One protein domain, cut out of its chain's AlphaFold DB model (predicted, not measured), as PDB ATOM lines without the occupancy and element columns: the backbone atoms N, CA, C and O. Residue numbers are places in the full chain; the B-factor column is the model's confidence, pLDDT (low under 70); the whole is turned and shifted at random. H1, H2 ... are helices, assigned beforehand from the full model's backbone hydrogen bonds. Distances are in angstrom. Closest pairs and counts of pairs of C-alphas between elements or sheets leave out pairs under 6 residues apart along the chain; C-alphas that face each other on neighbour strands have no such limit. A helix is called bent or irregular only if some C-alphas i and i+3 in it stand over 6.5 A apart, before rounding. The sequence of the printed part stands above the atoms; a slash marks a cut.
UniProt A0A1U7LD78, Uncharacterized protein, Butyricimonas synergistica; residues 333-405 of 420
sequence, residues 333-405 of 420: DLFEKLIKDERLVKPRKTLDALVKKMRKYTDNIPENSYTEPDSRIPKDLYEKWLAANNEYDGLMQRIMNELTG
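AT A GLANCE: This is residues 333 to 405 of the 420 residues of an uncharacterized protein of Butyricimonas synergistica (UniProt A0A1U7LD78). A long helical hairpin: H2 and the longer H3 lie side by side, and short H1, before H2, packs on the far part of H3, residues 396 to 403. At the other end a long loop, residues 359 to 378, joins H2 to H3. The printed part has 73 residues with three named helices, H1, H2, H3, and no named strand; the class is all helix. It is a rod of 41 by 20 by 18 A, only just loose, close to compact, with a radius of gyration of the C-alphas of 13.6 A.

IN THESE COORDINATES: H1, residues 333 to 339, begins at C-alpha 333 (138.952, -80.354, 51.574) and is 10.0 A long. H2, residues 342 to 358, measures 25.2 A and is irregular, but only just: C-alphas 343 and 346 are 6.9 A apart. H3, residues 379 to 404, measures 36.7 A and ends at C-alpha 404 (143.842, -90.594, 49.310).

HOW THE PARTS SIT: H1 and H2 meet only through their tight link. H2 and H3 form a helical hairpin and touch, closest at the C-alphas of Pro 347 and Tyr 392, 5.6 A, at a shallow tilt of 26 degrees, opposite ways. H1 touches H3 at residues 396 to 403 alone, closest at the C-alphas of Leu 338 and Met 400, 6.6 A; the tilt of 34 degrees is only just shallow, opposite ways. Every O i to N i+4 pair is within hydrogen-bond range in H1 and H3, and 11 of 13 in H2.

THE WHOLE: The C-alphas farthest apart, of Arg 376 and Gly 405, are 42.0 A apart. The printed part has no cut. The link from H2 to H3 is long, 20 residues. Mean pLDDT of the printed part is 79.5; 20 residues are under 70, among them 333 to 336 and 366 to 371.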
ATOM      1  N   ASP A 333     138.459 -80.499  52.948       67.06
ATOM      2  CA  ASP A 333     138.952 -80.354  51.574       67.06
ATOM      3  C   ASP A 333     138.908 -81.669  50.786       67.06
ATOM      4  O   ASP A 333     138.588 -81.678  49.593       67.06
ATOM      5  N   LEU A 334     139.229 -82.793  51.432       59.75
ATOM      6  CA  LEU A 334     139.129 -84.118  50.820       59.75
ATOM      7  C   LEU A 334     137.663 -84.507  50.594       59.75
ATOM      8  O   LEU A 334     137.316 -84.967  49.506       59.75
ATOM      9  N   PHE A 335     136.799 -84.252  51.578       59.12
ATOM     10  CA  PHE A 335     135.360 -84.448  51.450       59.12
ATOM     11  C   PHE A 335     134.788 -83.601  50.311       59.12
ATOM     12  O   PHE A 335     134.029 -84.111  49.488       59.12
ATOM     13  N   GLU A 336     135.197 -82.334  50.199       69.94
ATOM     14  CA  GLU A 336     134.797 -81.469  49.092       69.94
ATOM     15  C   GLU A 336     135.247 -82.002  47.729       69.94
ATOM     16  O   GLU A 336     134.463 -81.965  46.780       69.94
ATOM     17  N   LYS A 337     136.480 -82.509  47.614       76.31
ATOM     18  CA  LYS A 337     136.978 -83.128  46.374       76.31
ATOM     19  C   LYS A 337     136.175 -84.371  46.007       76.31
ATOM     20  O   LYS A 337     135.774 -84.501  44.854       76.31
ATOM     21  N   LEU A 338     135.894 -85.232  46.984       72.19
ATOM     22  CA  LEU A 338     135.095 -86.437  46.798       72.19
ATOM     23  C   LEU A 338     133.685 -86.096  46.310       72.19
ATOM     24  O   LEU A 338     133.275 -86.548  45.249       72.19
ATOM     25  N   ILE A 339     132.933 -85.264  47.037       71.31
ATOM     26  CA  ILE A 339     131.528 -84.978  46.689       71.31
ATOM     27  C   ILE A 339     131.371 -84.179  45.385       71.31
ATOM     28  O   ILE A 339     130.261 -84.124  44.847       71.31
ATOM     29  N   LYS A 340     132.444 -83.533  44.908       80.19
ATOM     30  CA  LYS A 340     132.495 -82.797  43.635       80.19
ATOM     31  C   LYS A 340     133.033 -83.642  42.473       80.19
ATOM     32  O   LYS A 340     133.031 -83.143  41.350       80.19
ATOM     33  N   ASP A 341     133.457 -84.888  42.699       86.12
ATOM     34  CA  ASP A 341     133.941 -85.756  41.624       86.12
ATOM     35  C   ASP A 341     132.812 -86.043  40.619       86.12
ATOM     36  O   ASP A 341     131.740 -86.559  40.960       86.12
ATOM     37  N   GLU A 342     133.047 -85.693  39.351       90.88
ATOM     38  CA  GLU A 342     132.038 -85.785  38.294       90.88
ATOM     39  C   GLU A 342     131.510 -87.212  38.097       90.88
ATOM     40  O   GLU A 342     130.351 -87.398  37.707       90.88
ATOM     41  N   ARG A 343     132.313 -88.232  38.428       92.38
ATOM     42  CA  ARG A 343     131.932 -89.646  38.311       92.38
ATOM     43  C   ARG A 343     130.784 -90.013  39.251       92.38
ATOM     44  O   ARG A 343     129.998 -90.899  38.922       92.38
ATOM     45  N   LEU A 344     130.624 -89.302  40.370       82.50
ATOM     46  CA  LEU A 344     129.558 -89.539  41.350       82.50
ATOM     47  C   LEU A 344     128.248 -88.830  41.010       82.50
ATOM     48  O   LEU A 344     127.191 -89.220  41.506       82.50
ATOM     49  N   VAL A 345     128.275 -87.820  40.138       86.31
ATOM     50  CA  VAL A 345     127.111 -86.964  39.860       86.31
ATOM     51  C   VAL A 345     125.924 -87.766  39.324       86.31
ATOM     52  O   VAL A 345     124.788 -87.572  39.765       86.31
ATOM     53  N   LYS A 346     126.157 -88.663  38.359       89.81
ATOM     54  CA  LYS A 346     125.087 -89.473  37.758       89.81
ATOM     55  C   LYS A 346     124.566 -90.542  38.737       89.81
ATOM     56  O   LYS A 346     123.350 -90.578  38.933       89.81
ATOM     57  N   PRO A 347     125.419 -91.361  39.381       84.00
ATOM     58  CA  PRO A 347     125.000 -92.288  40.432       84.00
ATOM     59  C   PRO A 347     124.211 -91.622  41.571       84.00
ATOM     60  O   PRO A 347     123.121 -92.084  41.904       84.00
ATOM     61  N   ARG A 348     124.672 -90.469  42.078       81.75
ATOM     62  CA  ARG A 348     123.979 -89.708  43.131       81.75
ATOM     63  C   ARG A 348     122.578 -89.271  42.712       81.75
ATOM     64  O   ARG A 348     121.619 -89.500  43.438       81.75
ATOM     65  N   LYS A 349     122.430 -88.712  41.504       89.00
ATOM     66  CA  LYS A 349     121.113 -88.323  40.962       89.00
ATOM     67  C   LYS A 349     120.158 -89.509  40.839       89.00
ATOM     68  O   LYS A 349     118.956 -89.350  41.058       89.00
ATOM     69  N   THR A 350     120.671 -90.681  40.468       90.94
ATOM     70  CA  THR A 350     119.877 -91.915  40.406       90.94
ATOM     71  C   THR A 350     119.390 -92.315  41.796       90.94
ATOM     72  O   THR A 350     118.197 -92.579  41.963       90.94
ATOM     73  N   LEU A 351     120.280 -92.294  42.793       83.94
ATOM     74  CA  LEU A 351     119.951 -92.621  44.178       83.94
ATOM     75  C   LEU A 351     118.924 -91.636  44.757       83.94
ATOM     76  O   LEU A 351     117.878 -92.064  45.240       83.94
ATOM     77  N   ASP A 352     119.135 -90.327  44.586       86.81
ATOM     78  CA  ASP A 352     118.211 -89.273  45.027       86.81
ATOM     79  C   ASP A 352     116.810 -89.445  44.417       86.81
ATOM     80  O   ASP A 352     115.787 -89.282  45.090       86.81
ATOM     81  N   ALA A 353     116.736 -89.807  43.132       93.94
ATOM     82  CA  ALA A 353     115.469 -90.053  42.455       93.94
ATOM     83  C   ALA A 353     114.737 -91.290  43.003       93.94
ATOM     84  O   ALA A 353     113.503 -91.292  43.058       93.94
ATOM     85  N   LEU A 354     115.470 -92.334  43.401       93.62
ATOM     86  CA  LEU A 354     114.913 -93.546  44.006       93.62
ATOM     87  C   LEU A 354     114.467 -93.287  45.448       93.62
ATOM     88  O   LEU A 354     113.313 -93.567  45.771       93.62
ATOM     89  N   VAL A 355     115.296 -92.628  46.259       87.31
ATOM     90  CA  VAL A 355     114.948 -92.199  47.624       87.31
ATOM     91  C   VAL A 355     113.703 -91.308  47.608       87.31
ATOM     92  O   VAL A 355     112.770 -91.532  48.375       87.31
ATOM     93  N   LYS A 356     113.600 -90.356  46.671       94.19
ATOM     94  CA  LYS A 356     112.400 -89.513  46.514       94.19
ATOM     95  C   LYS A 356     111.141 -90.317  46.171       94.19
ATOM     96  O   LYS A 356     110.041 -89.932  46.567       94.19
ATOM     97  N   LYS A 357     111.268 -91.414  45.418       95.38
ATOM     98  CA  LYS A 357     110.142 -92.326  45.159       95.38
ATOM     99  C   LYS A 357     109.779 -93.119  46.413       95.38
ATOM    100  O   LYS A 357     108.592 -93.265  46.680       95.38
ATOM    101  N   MET A 358     110.768 -93.583  47.175       91.44
ATOM    102  CA  MET A 358     110.554 -94.361  48.398       91.44
ATOM    103  C   MET A 358     109.945 -93.519  49.530       91.44
ATOM    104  O   MET A 358     109.063 -94.009  50.229       91.44
ATOM    105  N   ARG A 359     110.283 -92.221  49.620       92.50
ATOM    106  CA  ARG A 359     109.687 -91.257  50.573       92.50
ATOM    107  C   ARG A 359     108.171 -91.091  50.461       92.50
ATOM    108  O   ARG A 359     107.539 -90.537  51.348       92.50
ATOM    109  N   LYS A 360     107.559 -91.577  49.378       94.31
ATOM    110  CA  LYS A 360     106.094 -91.634  49.257       94.31
ATOM    111  C   LYS A 360     105.458 -92.679  50.179       94.31
ATOM    112  O   LYS A 360     104.259 -92.602  50.416       94.31
ATOM    113  N   TYR A 361     106.237 -93.658  50.634       93.94
ATOM    114  CA  TYR A 361     105.769 -94.798  51.422       93.94
ATOM    115  C   TYR A 361     106.181 -94.693  52.891       93.94
ATOM    116  O   TYR A 361     105.429 -95.103  53.774       93.94
ATOM    117  N   THR A 362     107.371 -94.152  53.154       89.75
ATOM    118  CA  THR A 362     107.941 -94.030  54.497       89.75
ATOM    119  C   THR A 362     109.092 -93.028  54.502       89.75
ATOM    120  O   THR A 362     109.767 -92.860  53.487       89.75
ATOM    121  N   ASP A 363     109.354 -92.411  55.650       86.12
ATOM    122  CA  ASP A 363     110.585 -91.650  55.885       86.12
ATOM    123  C   ASP A 363     111.745 -92.530  56.382       86.12
ATOM    124  O   ASP A 363     112.896 -92.099  56.334       86.12
ATOM    125  N   ASN A 364     111.461 -93.777  56.782       83.06
ATOM    126  CA  ASN A 364     112.449 -94.758  57.238       83.06
ATOM    127  C   ASN A 364     113.077 -95.476  56.035       83.06
ATOM    128  O   ASN A 364     112.756 -96.626  55.732       83.06
ATOM    129  N   ILE A 365     113.918 -94.759  55.293       82.38
ATOM    130  CA  ILE A 365     114.630 -95.317  54.143       82.38
ATOM    131  C   ILE A 365     115.858 -96.095  54.638       82.38
ATOM    132  O   ILE A 365     116.610 -95.545  55.439       82.38
ATOM    133  N   PRO A 366     116.080 -97.328  54.152       67.44
ATOM    134  CA  PRO A 366     117.309 -98.087  54.379       67.44
ATOM    135  C   PRO A 366     118.565 -97.249  54.124       67.44
ATOM    136  O   PRO A 366     118.645 -96.544  53.119       67.44
ATOM    137  N   GLU A 367     119.537 -97.325  55.028       57.66
ATOM    138  CA  GLU A 367     120.798 -96.582  54.900       57.66
ATOM    139  C   GLU A 367     121.830 -97.350  54.067       57.66
ATOM    140  O   GLU A 367     122.711 -96.741  53.468       57.66
ATOM    141  N   ASN A 368     121.722 -98.683  54.007       64.81
ATOM    142  CA  ASN A 368     122.622 -99.555  53.249       64.81
ATOM    143  C   ASN A 368     121.990-100.941  52.988       64.81
ATOM    144  O   ASN A 368     120.823-101.192  53.287       64.81
ATOM    145  N   SER A 369     122.772-101.859  52.414       55.72
ATOM    146  CA  SER A 369     122.344-103.218  52.056       55.72
ATOM    147  C   SER A 369     122.093-104.161  53.242       55.72
ATOM    148  O   SER A 369     121.515-105.229  53.037       55.72
ATOM    149  N   TYR A 370     122.499-103.780  54.456       48.16
ATOM    150  CA  TYR A 370     122.347-104.573  55.681       48.16
ATOM    151  C   TYR A 370     121.094-104.209  56.481       48.16
ATOM    152  O   TYR A 370     120.719-104.933  57.400       48.16
ATOM    153  N   THR A 371     120.434-103.099  56.144       58.03
ATOM    154  CA  THR A 371     119.192-102.687  56.803       58.03
ATOM    155  C   THR A 371     117.983-103.361  56.163       58.03
ATOM    156  O   THR A 371     117.820-103.329  54.941       58.03
ATOM    157  N   GLU A 372     117.114-103.958  56.983       76.62
ATOM    158  CA  GLU A 372     115.847-104.498  56.493       76.62
ATOM    159  C   GLU A 372     114.971-103.369  55.924       76.62
ATOM    160  O   GLU A 372     114.804-102.328  56.571       76.62
ATOM    161  N   PRO A 373     114.401-103.536  54.715       81.06
ATOM    162  CA  PRO A 373     113.537-102.523  54.136       81.06
ATOM    163  C   PRO A 373     112.238-102.398  54.923       81.06
ATOM    164  O   PRO A 373     111.583-103.392  55.237       81.06
ATOM    165  N   ASP A 374     111.811-101.158  55.157       88.69
ATOM    166  CA  ASP A 374     110.470-100.878  55.661       88.69
ATOM    167  C   ASP A 374     109.428-101.544  54.752       88.69
ATOM    168  O   ASP A 374     109.418-101.347  53.533       88.69
ATOM    169  N   SER A 375     108.537-102.324  55.359       92.25
ATOM    170  CA  SER A 375     107.559-103.162  54.657       92.25
ATOM    171  C   SER A 375     106.596-102.383  53.757       92.25
ATOM    172  O   SER A 375     105.951-102.970  52.888       92.25
ATOM    173  N   ARG A 376     106.502-101.059  53.928       95.12
ATOM    174  CA  ARG A 376     105.704-100.167  53.077       95.12
ATOM    175  C   ARG A 376     106.363 -99.872  51.731       95.12
ATOM    176  O   ARG A 376     105.673 -99.441  50.808       95.12
ATOM    177  N   ILE A 377     107.674-100.071  51.599       93.81
ATOM    178  CA  ILE A 377     108.404 -99.831  50.355       93.81
ATOM    179  C   ILE A 377     108.163-101.007  49.393       93.81
ATOM    180  O   ILE A 377     108.419-102.156  49.752       93.81
ATOM    181  N   PRO A 378     107.730-100.760  48.141       96.56
ATOM    182  CA  PRO A 378     107.599-101.819  47.147       96.56
ATOM    183  C   PRO A 378     108.922-102.550  46.905       96.56
ATOM    184  O   PRO A 378     109.959-101.922  46.684       96.56
ATOM    185  N   LYS A 379     108.871-103.885  46.884       91.25
ATOM    186  CA  LYS A 379     110.050-104.745  46.720       91.25
ATOM    187  C   LYS A 379     110.877-104.400  45.475       91.25
ATOM    188  O   LYS A 379     112.092-104.285  45.571       91.25
ATOM    189  N   ASP A 380     110.234-104.166  44.332       95.44
ATOM    190  CA  ASP A 380     110.931-103.832  43.080       95.44
ATOM    191  C   ASP A 380     111.634-102.464  43.142       95.44
ATOM    192  O   ASP A 380     112.657-102.241  42.493       95.44
ATOM    193  N   LEU A 381     111.072-101.527  43.911       94.94
ATOM    194  CA  LEU A 381     111.658-100.214  44.138       94.94
ATOM    195  C   LEU A 381     112.856-100.313  45.085       94.94
ATOM    196  O   LEU A 381     113.874 -99.675  44.820       94.94
ATOM    197  N   TYR A 382     112.753-101.139  46.131       89.88
ATOM    198  CA  TYR A 382     113.865-101.437  47.029       89.88
ATOM    199  C   TYR A 382     115.017-102.128  46.294       89.88
ATOM    200  O   TYR A 382     116.154-101.693  46.417       89.88
ATOM    201  N   GLU A 383     114.743-103.128  45.454       90.81
ATOM    202  CA  GLU A 383     115.774-103.818  44.664       90.81
ATOM    203  C   GLU A 383     116.506-102.867  43.702       90.81
ATOM    204  O   GLU A 383     117.730-102.928  43.573       90.81
ATOM    205  N   LYS A 384     115.782-101.933  43.066       93.75
ATOM    206  CA  LYS A 384     116.385-100.885  42.220       93.75
ATOM    207  C   LYS A 384     117.248 -99.920  43.027       93.75
ATOM    208  O   LYS A 384     118.316 -99.533  42.558       93.75
ATOM    209  N   TRP A 385     116.778 -99.511  44.206       92.62
ATOM    210  CA  TRP A 385     117.550 -98.675  45.125       92.62
ATOM    211  C   TRP A 385     118.811 -99.396  45.595       92.62
ATOM    212  O   TRP A 385     119.888 -98.834  45.472       92.62
ATOM    213  N   LEU A 386     118.699-100.655  46.011       82.50
ATOM    214  CA  LEU A 386     119.806-101.476  46.487       82.50
ATOM    215  C   LEU A 386     120.892-101.645  45.417       82.50
ATOM    216  O   LEU A 386     122.073-101.472  45.702       82.50
ATOM    217  N   ALA A 387     120.502-101.935  44.172       84.12
ATOM    218  CA  ALA A 387     121.441-102.035  43.058       84.12
ATOM    219  C   ALA A 387     122.175-100.706  42.801       84.12
ATOM    220  O   ALA A 387     123.398-100.698  42.666       84.12
ATOM    221  N   ALA A 388     121.442 -99.587  42.787       80.44
ATOM    222  CA  ALA A 388     122.020 -98.258  42.594       80.44
ATOM    223  C   ALA A 388     122.902 -97.818  43.776       80.44
ATOM    224  O   ALA A 388     123.927 -97.175  43.561       80.44
ATOM    225  N   ASN A 389     122.526 -98.176  45.006       76.81
ATOM    226  CA  ASN A 389     123.285 -97.889  46.218       76.81
ATOM    227  C   ASN A 389     124.616 -98.648  46.219       76.81
ATOM    228  O   ASN A 389     125.663 -98.046  46.409       76.81
ATOM    229  N   ASN A 390     124.600 -99.943  45.890       72.12
ATOM    230  CA  ASN A 390     125.822-100.745  45.787       72.12
ATOM    231  C   ASN A 390     126.771-100.231  44.686       72.12
ATOM    232  O   ASN A 390     127.989-100.231  44.863       72.12
ATOM    233  N   GLU A 391     126.229 -99.790  43.544       76.81
ATOM    234  CA  GLU A 391     127.021 -99.168  42.474       76.81
ATOM    235  C   GLU A 391     127.649 -97.840  42.935       76.81
ATOM    236  O   GLU A 391     128.832 -97.598  42.681       76.81
ATOM    237  N   TYR A 392     126.866 -97.006  43.632       76.00
ATOM    238  CA  TYR A 392     127.305 -95.733  44.202       76.00
ATOM    239  C   TYR A 392     128.415 -95.929  45.239       76.00
ATOM    240  O   TYR A 392     129.482 -95.337  45.095       76.00
ATOM    241  N   ASP A 393     128.205 -96.805  46.221       63.72
ATOM    242  CA  ASP A 393     129.155 -97.079  47.301       63.72
ATOM    243  C   ASP A 393     130.467 -97.657  46.763       63.72
ATOM    244  O   ASP A 393     131.553 -97.195  47.117       63.72
ATOM    245  N   GLY A 394     130.387 -98.613  45.831       65.50
ATOM    246  CA  GLY A 394     131.578 -99.176  45.199       65.50
ATOM    247  C   GLY A 394     132.369 -98.141  44.389       65.50
ATOM    248  O   GLY A 394     133.595 -98.213  44.322       65.50
ATOM    249  N   LEU A 395     131.695 -97.169  43.766       74.56
ATOM    250  CA  LEU A 395     132.360 -96.078  43.052       74.56
ATOM    251  C   LEU A 395     132.952 -95.037  44.009       74.56
ATOM    252  O   LEU A 395     134.094 -94.632  43.806       74.56
ATOM    253  N   MET A 396     132.216 -94.657  45.055       64.94
ATOM    254  CA  MET A 396     132.690 -93.791  46.137       64.94
ATOM    255  C   MET A 396     133.986 -94.325  46.739       64.94
ATOM    256  O   MET A 396     134.950 -93.576  46.851       64.94
ATOM    257  N   GLN A 397     134.043 -95.623  47.057       59.69
ATOM    258  CA  GLN A 397     135.245 -96.263  47.594       59.69
ATOM    259  C   GLN A 397     136.431 -96.191  46.624       59.69
ATOM    260  O   GLN A 397     137.529 -95.834  47.034       59.69
ATOM    261  N   ARG A 398     136.225 -96.461  45.327       68.69
ATOM    262  CA  ARG A 398     137.305 -96.356  44.325       68.69
ATOM    263  C   ARG A 398     137.860 -94.937  44.216       68.69
ATOM    264  O   ARG A 398     139.071 -94.762  44.209       68.69
ATOM    265  N   ILE A 399     136.983 -93.938  44.162       71.62
ATOM    266  CA  ILE A 399     137.372 -92.525  44.052       71.62
ATOM    267  C   ILE A 399     138.078 -92.061  45.320       71.62
ATOM    268  O   ILE A 399     139.099 -91.386  45.237       71.62
ATOM    269  N   MET A 400     137.560 -92.453  46.484       62.34
ATOM    270  CA  MET A 400     138.222 -92.216  47.761       62.34
ATOM    271  C   MET A 400     139.648 -92.751  47.740       62.34
ATOM    272  O   MET A 400     140.568 -91.977  47.969       62.34
ATOM    273  N   ASN A 401     139.835 -94.018  47.361       60.66
ATOM    274  CA  ASN A 401     141.154 -94.648  47.292       60.66
ATOM    275  C   ASN A 401     142.112 -93.923  46.329       60.66
ATOM    276  O   ASN A 401     143.300 -93.792  46.619       60.66
ATOM    277  N   GLU A 402     141.613 -93.442  45.187       73.06
ATOM    278  CA  GLU A 402     142.406 -92.658  44.231       73.06
ATOM    279  C   GLU A 402     142.823 -91.290  44.793       73.06
ATOM    280  O   GLU A 402     143.949 -90.848  44.566       73.06
ATOM    281  N   LEU A 403     141.927 -90.611  45.519       67.94
ATOM    282  CA  LEU A 403     142.173 -89.283  46.090       67.94
ATOM    283  C   LEU A 403     143.082 -89.325  47.323       67.94
ATOM    284  O   LEU A 403     143.793 -88.352  47.581       67.94
ATOM    285  N   THR A 404     143.055 -90.420  48.081       58.81
ATOM    286  CA  THR A 404     143.842 -90.594  49.310       58.81
ATOM    287  C   THR A 404     145.179 -91.289  49.090       58.81
ATOM    288  O   THR A 404     145.995 -91.313  50.006       58.81
ATOM    289  N   GLY A 405     145.425 -91.847  47.902       59.09
ATOM    290  CA  GLY A 405     146.631 -92.631  47.624       59.09
ATOM    291  C   GLY A 405     146.641 -94.019  48.274       59.09
ATOM    292  O   GLY A 405     147.680 -94.675  48.257       59.09
TER     293      GLY A 405